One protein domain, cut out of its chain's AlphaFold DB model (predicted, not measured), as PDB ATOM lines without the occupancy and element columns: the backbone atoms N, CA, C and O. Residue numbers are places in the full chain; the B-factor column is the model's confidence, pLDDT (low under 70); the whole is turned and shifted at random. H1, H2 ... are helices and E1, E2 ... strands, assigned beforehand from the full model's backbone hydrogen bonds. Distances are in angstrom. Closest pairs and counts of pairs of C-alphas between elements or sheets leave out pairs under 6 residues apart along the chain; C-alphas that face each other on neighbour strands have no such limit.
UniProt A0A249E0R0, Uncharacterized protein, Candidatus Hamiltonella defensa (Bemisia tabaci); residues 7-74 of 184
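This is residues 7 to 74 of the 184 residues of an uncharacterized protein of Candidatus Hamiltonella defensa (Bemisia tabaci) (UniProt A0A249E0R0). The model is an open V: the hairpin of strands E1 and E2 makes one arm, helix H1 with the small hairpin of E3 and E4 packed on it makes the other, and the long link of residues 24 to 38 joins them, its residues 27 to 32 sticking out at the bend. The printed part has 68 residues, with named elements in the order E1, E2, H1, E3, E4; each pair of strands is an antiparallel sheet. The class is mixed, helices and strands, with 33 residues in named elements, under half. The whole is loose, with a radius of gyration of the C-alphas of 14.9 A, and only just flat, spanning 43 by 32 by 17 A.

E1, residues 7 to 11, begins at C-alpha 7 (479.861, 724.165, 392.730) and is 13.4 A long. E2, residues 18 to 23, is 16.2 A long. H1, residues 39 to 54, measures 22.2 A from C-alpha 39 (490.163, 727.137, 378.379). E3, residues 63 to 65, and E4, residues 71 to 73, measure 7.1 A and 7.0 A; E4 ends at C-alpha 73 (486.960, 733.519, 366.275).

E1 and E2 form an antiparallel hairpin at 168 degrees, with N 9 and O 20 within hydrogen-bond range at 2.9 A. E1 and H1 are apart. In H1, every O i to N i+4 pair is within hydrogen-bond range. The closest C-alphas of H1 and E3 are those of Lys 45 and His 63, 5.7 A apart; those of H1 and E4 are Arg 48 and Ile 71, 6.7 A. E3 and E4 form an antiparallel hairpin at 141 degrees, with N 64 and O 72 at 2.8 A. E2 is apart from E3 and E4.

The C-alphas of Val 29 and Glu 67, the two farthest apart, are 43.1 A from each other. The link from E2 to H1 is long, 15 residues. Residues 12 to 17 and 27 to 32 stand free. The printed part has no cut, and no printed residue is under 70 in pLDDT.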
ATOM      1  N   VAL A   7     480.675 723.322 391.857       95.94
ATOM      2  CA  VAL A   7     479.861 724.165 392.730       95.94
ATOM      3  C   VAL A   7     479.594 725.474 392.004       95.94
ATOM      4  O   VAL A   7     480.503 726.054 391.406       95.94
ATOM      5  N   THR A   8     478.346 725.936 392.055       95.62
ATOM      6  CA  THR A   8     477.938 727.218 391.477       95.62
ATOM      7  C   THR A   8     477.301 728.113 392.529       95.62
ATOM      8  O   THR A   8     476.440 727.647 393.274       95.62
ATOM      9  N   ALA A   9     477.659 729.392 392.544       96.25
ATOM     10  CA  ALA A   9     477.030 730.410 393.381       96.25
ATOM     11  C   ALA A   9     476.603 731.597 392.516       96.25
ATOM     12  O   ALA A   9     477.406 732.115 391.745       96.25
ATOM     13  N   ILE A  10     475.340 732.014 392.628       96.12
ATOM     14  CA  ILE A  10     474.784 733.145 391.875       96.12
ATOM     15  C   ILE A  10     474.656 734.332 392.814       96.12
ATOM     16  O   ILE A  10     474.010 734.230 393.857       96.12
ATOM     17  N   HIS A  11     475.225 735.459 392.416       95.62
ATOM     18  CA  HIS A  11     475.228 736.690 393.183       95.62
ATOM     19  C   HIS A  11     474.503 737.814 392.432       95.62
ATOM     20  O   HIS A  11     474.483 737.867 391.198       95.62
ATOM     21  N   ARG A  12     473.879 738.709 393.204       95.62
ATOM     22  CA  ARG A  12     473.108 739.885 392.749       95.62
ATOM     23  C   ARG A  12     473.535 741.167 393.469       95.62
ATOM     24  O   ARG A  12     472.776 742.124 393.536       95.62
ATOM     25  N   ASP A  13     474.705 741.135 394.082       94.06
ATOM     26  CA  ASP A  13     475.258 742.162 394.963       94.06
ATOM     27  C   ASP A  13     476.135 743.191 394.226       94.06
ATOM     28  O   ASP A  13     476.646 744.116 394.849       94.06
ATOM     29  N   THR A  14     476.285 743.061 392.904       90.94
ATOM     30  CA  THR A  14     476.960 744.029 392.026       90.94
ATOM     31  C   THR A  14     476.051 744.449 390.870       90.94
ATOM     32  O   THR A  14     474.940 743.937 390.721       90.94
ATOM     33  N   ASP A  15     476.534 745.361 390.020       88.62
ATOM     34  CA  ASP A  15     475.784 745.918 388.883       88.62
ATOM     35  C   ASP A  15     475.258 744.859 387.899       88.62
ATOM     36  O   ASP A  15     474.277 745.092 387.192       88.62
ATOM     37  N   HIS A  16     475.892 743.683 387.846       86.12
ATOM     38  CA  HIS A  16     475.509 742.597 386.950       86.12
ATOM     39  C   HIS A  16     475.293 741.296 387.727       86.12
ATOM     40  O   HIS A  16     476.129 740.884 388.537       86.12
ATOM     41  N   LEU A  17     474.196 740.595 387.412       90.25
ATOM     42  CA  LEU A  17     473.977 739.217 387.851       90.25
ATOM     43  C   LEU A  17     475.167 738.366 387.396       90.25
ATOM     44  O   LEU A  17     475.402 738.221 386.196       90.25
ATOM     45  N   HIS A  18     475.894 737.785 388.343       91.62
ATOM     46  CA  HIS A  18     477.064 736.973 388.041       91.62
ATOM     47  C   HIS A  18     477.003 735.632 388.765       91.62
ATOM     48  O   HIS A  18     476.345 735.471 389.792       91.62
ATOM     49  N   CYS A  19     477.660 734.638 388.177       91.31
ATOM     50  CA  CYS A  19     477.723 733.286 388.705       91.31
ATOM     51  C   CYS A  19     479.188 732.875 388.838       91.31
ATOM     52  O   CYS A  19     479.933 732.895 387.857       91.31
ATOM     53  N   HIS A  20     479.592 732.485 390.042       93.94
ATOM     54  CA  HIS A  20     480.854 731.803 390.275       93.94
ATOM     55  C   HIS A  20     480.663 730.318 390.008       93.94
ATOM     56  O   HIS A  20     479.767 729.698 390.575       93.94
ATOM     57  N   VAL A  21     481.525 729.742 389.172       92.25
ATOM     58  CA  VAL A  21     481.548 728.305 388.893       92.25
ATOM     59  C   VAL A  21     482.934 727.780 389.240       92.25
ATOM     60  O   VAL A  21     483.919 728.166 388.615       92.25
ATOM     61  N   ALA A  22     483.010 726.897 390.230       93.00
ATOM     62  CA  ALA A  22     484.221 726.165 390.576       93.00
ATOM     63  C   ALA A  22     484.031 724.698 390.190       93.00
ATOM     64  O   ALA A  22     483.129 724.039 390.699       93.00
ATOM     65  N   ALA A  23     484.864 724.180 389.290       91.25
ATOM     66  CA  ALA A  23     484.806 722.790 388.846       91.25
ATOM     67  C   ALA A  23     486.078 722.041 389.256       91.25
ATOM     68  O   ALA A  23     487.192 722.535 389.071       91.25
ATOM     69  N   ASN A  24     485.918 720.833 389.793       92.50
ATOM     70  CA  ASN A  24     487.034 719.957 390.111       92.50
ATOM     71  C   ASN A  24     487.641 719.412 388.813       92.50
ATOM     72  O   ASN A  24     486.972 718.757 388.012       92.50
ATOM     73  N   ARG A  25     488.933 719.658 388.606       91.06
ATOM     74  CA  ARG A  25     489.664 719.182 387.427       91.06
ATOM     75  C   ARG A  25     490.016 717.699 387.486       91.06
ATOM     76  O   ARG A  25     490.300 717.122 386.440       91.06
ATOM     77  N   ILE A  26     490.008 717.087 388.666       92.38
ATOM     78  CA  ILE A  26     490.328 715.673 388.857       92.38
ATOM     79  C   ILE A  26     489.047 714.863 388.694       92.38
ATOM     80  O   ILE A  26     488.043 715.111 389.359       92.38
ATOM     81  N   HIS A  27     489.085 713.884 387.796       92.62
ATOM     82  CA  HIS A  27     487.967 712.977 387.601       92.62
ATOM     83  C   HIS A  27     487.796 712.072 388.838       92.62
ATOM     84  O   HIS A  27     488.765 711.415 389.226       92.62
ATOM     85  N   PRO A  28     486.590 711.941 389.424       92.50
ATOM     86  CA  PRO A  28     486.404 711.249 390.706       92.50
ATOM     87  C   PRO A  28     486.717 709.744 390.662       92.50
ATOM     88  O   PRO A  28     487.154 709.186 391.658       92.50
ATOM     89  N   VAL A  29     486.508 709.086 389.514       92.94
ATOM     90  CA  VAL A  29     486.797 707.647 389.330       92.94
ATOM     91  C   VAL A  29     488.202 707.366 388.785       92.94
ATOM     92  O   VAL A  29     488.915 706.517 389.307       92.94
ATOM     93  N   THR A  30     488.606 708.040 387.701       92.56
ATOM     94  CA  THR A  30     489.876 707.740 387.016       92.56
ATOM     95  C   THR A  30     491.078 708.455 387.627       92.56
ATOM     96  O   THR A  30     492.207 708.125 387.272       92.56
ATOM     97  N   TYR A  31     490.846 709.448 388.493       92.00
ATOM     98  CA  TYR A  31     491.861 710.319 389.101       92.00
ATOM     99  C   TYR A  31     492.763 711.046 388.093       92.00
ATOM    100  O   TYR A  31     493.812 711.580 388.446       92.00
ATOM    101  N   LYS A  32     492.343 711.104 386.824       92.31
ATOM    102  CA  LYS A  32     493.031 711.850 385.772       92.31
ATOM    103  C   LYS A  32     492.595 713.310 385.786       92.31
ATOM    104  O   LYS A  32     491.440 713.629 386.076       92.31
ATOM    105  N   VAL A  33     493.530 714.187 385.441       91.56
ATOM    106  CA  VAL A  33     493.290 715.624 385.302       91.56
ATOM    107  C   VAL A  33     492.645 715.907 383.945       91.56
ATOM    108  O   VAL A  33     493.057 715.352 382.927       91.56
ATOM    109  N   ALA A  34     491.632 716.771 383.933       87.44
ATOM    110  CA  ALA A  34     491.042 717.290 382.706       87.44
ATOM    111  C   ALA A  34     492.013 718.230 381.970       87.44
ATOM    112  O   ALA A  34     492.642 719.095 382.591       87.44
ATOM    113  N   ASP A  35     492.085 718.065 380.647       82.62
ATOM    114  CA  ASP A  35     492.852 718.928 379.749       82.62
ATOM    115  C   ASP A  35     492.220 720.328 379.650       82.62
ATOM    116  O   ASP A  35     491.112 720.497 379.128       82.62
ATOM    117  N   ASP A  36     492.962 721.316 380.150       73.62
ATOM    118  CA  ASP A  36     492.628 722.740 380.204       73.62
ATOM    119  C   ASP A  36     493.234 723.549 379.044       73.62
ATOM    120  O   ASP A  36     493.249 724.788 379.045       73.62
ATOM    121  N   ALA A  37     493.748 722.871 378.014       77.62
ATOM    122  CA  ALA A  37     494.273 723.567 376.855       77.62
ATOM    123  C   ALA A  37     493.193 724.478 376.244       77.62
ATOM    124  O   ALA A  37     492.091 724.042 375.891       77.62
ATOM    125  N   TYR A  38     493.541 725.756 376.074       79.12
ATOM    126  CA  TYR A  38     492.686 726.790 375.484       79.12
ATOM    127  C   TYR A  38     491.376 727.067 376.240       79.12
ATOM    128  O   TYR A  38     490.384 727.456 375.615       79.12
ATOM    129  N   ASP A  39     491.368 726.941 377.566       82.50
ATOM    130  CA  ASP A  39     490.163 727.137 378.379       82.50
ATOM    131  C   ASP A  39     489.475 728.486 378.175       82.50
ATOM    132  O   ASP A  39     488.267 728.520 377.956       82.50
ATOM    133  N   ILE A  40     490.222 729.592 378.093       85.69
ATOM    134  CA  ILE A  40     489.645 730.918 377.790       85.69
ATOM    135  C   ILE A  40     488.882 730.897 376.454       85.69
ATOM    136  O   ILE A  40     487.799 731.463 376.317       85.69
ATOM    137  N   SER A  41     489.436 730.213 375.452       88.06
ATOM    138  CA  SER A  41     488.836 730.094 374.123       88.06
ATOM    139  C   SER A  41     487.546 729.271 374.160       88.06
ATOM    140  O   SER A  41     486.529 729.695 373.603       88.06
ATOM    141  N   LYS A  42     487.578 728.124 374.854       88.88
ATOM    142  CA  LYS A  42     486.422 727.240 375.070       88.88
ATOM    143  C   LYS A  42     485.311 727.967 375.837       88.88
ATOM    144  O   LYS A  42     484.162 727.927 375.407       88.88
ATOM    145  N   LEU A  43     485.657 728.696 376.901       89.44
ATOM    146  CA  LEU A  43     484.722 729.480 377.716       89.44
ATOM    147  C   LEU A  43     484.062 730.605 376.919       89.44
ATOM    148  O   LEU A  43     482.842 730.763 376.969       89.44
ATOM    149  N   HIS A  44     484.830 731.359 376.129       91.25
ATOM    150  CA  HIS A  44     484.254 732.383 375.259       91.25
ATOM    151  C   HIS A  44     483.322 731.778 374.206       91.25
ATOM    152  O   HIS A  44     482.270 732.352 373.944       91.25
ATOM    153  N   LYS A  45     483.657 730.614 373.629       91.19
ATOM    154  CA  LYS A  45     482.765 729.916 372.693       91.19
ATOM    155  C   LYS A  45     481.459 729.494 373.375       91.19
ATOM    156  O   LYS A  45     480.395 729.831 372.868       91.19
ATOM    157  N   ALA A  46     481.542 728.846 374.539       90.88
ATOM    158  CA  ALA A  46     480.375 728.449 375.329       90.88
ATOM    159  C   ALA A  46     479.506 729.658 375.716       90.88
ATOM    160  O   ALA A  46     478.282 729.594 375.645       90.88
ATOM    161  N   SER A  47     480.124 730.798 376.034       91.38
ATOM    162  CA  SER A  47     479.400 732.048 376.303       91.38
ATOM    163  C   SER A  47     478.566 732.492 375.092       91.38
ATOM    164  O   SER A  47     477.399 732.830 375.257       91.38
ATOM    165  N   ARG A  48     479.104 732.403 373.862       93.81
ATOM    166  CA  ARG A  48     478.335 732.706 372.634       93.81
ATOM    167  C   ARG A  48     477.200 731.719 372.379       93.81
ATOM    168  O   ARG A  48     476.156 732.116 371.874       93.81
ATOM    169  N   GLU A  49     477.392 730.447 372.717       93.06
ATOM    170  CA  GLU A  49     476.332 729.434 372.617       93.06
ATOM    171  C   GLU A  49     475.170 729.766 373.563       93.06
ATOM    172  O   GLU A  49     474.009 729.710 373.158       93.06
ATOM    173  N   MET A  50     475.476 730.190 374.792       91.62
ATOM    174  CA  MET A  50     474.475 730.612 375.776       91.62
ATOM    175  C   MET A  50     473.759 731.900 375.352       91.62
ATOM    176  O   MET A  50     472.536 731.974 375.443       91.62
ATOM    177  N   GLU A  51     474.490 732.884 374.824       92.69
ATOM    178  CA  GLU A  51     473.903 734.117 374.288       92.69
ATOM    179  C   GLU A  51     472.927 733.845 373.139       92.69
ATOM    180  O   GLU A  51     471.833 734.406 373.129       92.69
ATOM    181  N   LEU A  52     473.274 732.947 372.208       91.69
ATOM    182  CA  LEU A  52     472.369 732.527 371.130       91.69
ATOM    183  C   LEU A  52     471.148 731.771 371.658       91.69
ATOM    184  O   LEU A  52     470.042 731.977 371.165       91.69
ATOM    185  N   LYS A  53     471.342 730.892 372.646       93.75
ATOM    186  CA  LYS A  53     470.277 730.044 373.190       93.75
ATOM    187  C   LYS A  53     469.246 730.831 373.999       93.75
ATOM    188  O   LYS A  53     468.059 730.537 373.900       93.75
ATOM    189  N   TYR A  54     469.692 731.790 374.808       91.50
ATOM    190  CA  TYR A  54     468.835 732.521 375.748       91.50
ATOM    191  C   TYR A  54     468.591 733.984 375.359       91.50
ATOM    192  O   TYR A  54     467.915 734.698 376.094       91.50
ATOM    193  N   GLY A  55     469.131 734.441 374.226       90.19
ATOM    194  CA  GLY A  55     468.971 735.822 373.763       90.19
ATOM    195  C   GLY A  55     469.656 736.849 374.669       90.19
ATOM    196  O   GLY A  55     469.163 737.964 374.808       90.19
ATOM    197  N   TRP A  56     470.758 736.476 375.326       89.81
ATOM    198  CA  TRP A  56     471.481 737.379 376.226       89.81
ATOM    199  C   TRP A  56     472.283 738.443 375.472       89.81
ATOM    200  O   TRP A  56     472.677 738.262 374.316       89.81
ATOM    201  N   THR A  57     472.559 739.552 376.162       87.12
ATOM    202  CA  THR A  57     473.397 740.638 375.645       87.12
ATOM    203  C   THR A  57     474.788 740.126 375.297       87.12
ATOM    204  O   THR A  57     475.445 739.456 376.092       87.12
ATOM    205  N   ARG A  58     475.253 740.483 374.100       85.75
ATOM    206  CA  ARG A  58     476.553 740.056 373.584       85.75
ATOM    207  C   ARG A  58     477.684 740.751 374.330       85.75
ATOM    208  O   ARG A  58     477.777 741.973 374.338       85.75
ATOM    209  N   THR A  59     478.573 739.955 374.905       82.06
ATOM    210  CA  THR A  59     479.794 740.434 375.576       82.06
ATOM    211  C   THR A  59     481.015 740.480 374.643       82.06
ATOM    212  O   THR A  59     481.049 739.817 373.609       82.06
ATOM    213  N   ASN A  60     482.080 741.201 374.991       80.25
ATOM    214  CA  ASN A  60     483.336 741.137 374.227       80.25
ATOM    215  C   ASN A  60     484.077 739.814 374.490       80.25
ATOM    216  O   ASN A  60     483.980 739.250 375.574       80.25
ATOM    217  N   GLY A  61     484.810 739.295 373.500       82.44
ATOM    218  CA  GLY A  61     485.544 738.039 373.659       82.44
ATOM    219  C   GLY A  61     486.329 737.613 372.420       82.44
ATOM    220  O   GLY A  61     486.219 738.200 371.344       82.44
ATOM    221  N   CYS A  62     487.123 736.550 372.568       83.38
ATOM    222  CA  CYS A  62     487.893 735.974 371.458       83.38
ATOM    223  C   CYS A  62     487.029 735.186 370.459       83.38
ATOM    224  O   CYS A  62     487.520 734.819 369.396       83.38
ATOM    225  N   HIS A  63     485.756 734.946 370.776       87.19
ATOM    226  CA  HIS A  63     484.741 734.441 369.858       87.19
ATOM    227  C   HIS A  63     483.603 735.451 369.775       87.19
ATOM    228  O   HIS A  63     483.199 735.995 370.799       87.19
ATOM    229  N   VAL A  64     483.089 735.678 368.571       87.31
ATOM    230  CA  VAL A  64     481.982 736.594 368.280       87.31
ATOM    231  C   VAL A  64     480.937 735.887 367.424       87.31
ATOM    232  O   VAL A  64     481.241 734.938 366.701       87.31
ATOM    233  N   ILE A  65     479.691 736.339 367.526       85.25
ATOM    234  CA  ILE A  65     478.587 735.845 366.705       85.25
ATOM    235  C   ILE A  65     478.525 736.715 365.453       85.25
ATOM    236  O   ILE A  65     478.329 737.925 365.551       85.25
ATOM    237  N   ASN A  66     478.710 736.103 364.285       85.88
ATOM    238  CA  ASN A  66     478.611 736.798 363.004       85.88
ATOM    239  C   ASN A  66     477.136 737.032 362.608       85.88
ATOM    240  O   ASN A  66     476.238 736.421 363.186       85.88
ATOM    241  N   GLU A  67     476.877 737.833 361.574       84.19
ATOM    242  CA  GLU A  67     475.522 738.180 361.090       84.19
ATOM    243  C   GLU A  67     474.647 736.957 360.757       84.19
ATOM    244  O   GLU A  67     473.429 736.990 360.883       84.19
ATOM    245  N   LYS A  68     475.275 735.832 360.396       86.69
ATOM    246  CA  LYS A  68     474.614 734.545 360.115       86.69
ATOM    247  C   LYS A  68     474.381 733.678 361.367       86.69
ATOM    248  O   LYS A  68     474.240 732.464 361.234       86.69
ATOM    249  N   ASN A  69     474.431 734.255 362.572       84.25
ATOM    250  CA  ASN A  69     474.338 733.562 363.868       84.25
ATOM    251  C   ASN A  69     475.337 732.403 364.046       84.25
ATOM    252  O   ASN A  69     475.053 731.399 364.694       84.25
ATOM    253  N   ARG A  70     476.538 732.539 363.474       87.31
ATOM    254  CA  ARG A  70     477.622 731.557 363.627       87.31
ATOM    255  C   ARG A  70     478.691 732.088 364.565       87.31
ATOM    256  O   ARG A  70     479.094 733.242 364.443       87.31
ATOM    257  N   ILE A  71     479.177 731.225 365.452       88.88
ATOM    258  CA  ILE A  71     480.265 731.549 366.373       88.88
ATOM    259  C   ILE A  71     481.585 731.437 365.617       88.88
ATOM    260  O   ILE A  71     481.968 730.356 365.170       88.88
ATOM    261  N   VAL A  72     482.272 732.562 365.466       88.31
ATOM    262  CA  VAL A  72     483.560 732.664 364.778       88.31
ATOM    263  C   VAL A  72     484.603 733.238 365.724       88.31
ATOM    264  O   VAL A  72     484.276 733.962 366.664       88.31
ATOM    265  N   ARG A  73     485.877 732.916 365.499       83.44
ATOM    266  CA  ARG A  73     486.960 733.519 366.275       83.44
ATOM    267  C   ARG A  73     487.082 734.995 365.890       83.44
ATOM    268  O   ARG A  73     487.191 735.322 364.712       83.44
ATOM    269  N   SER A  74     487.059 735.868 366.889       72.56
ATOM    270  CA  SER A  74     487.390 737.278 366.734       72.56
ATOM    271  C   SER A  74     488.869 737.383 366.390       72.56
ATOM    272  O   SER A  74     489.744 737.137 367.222       72.56
TER     273      SER A  74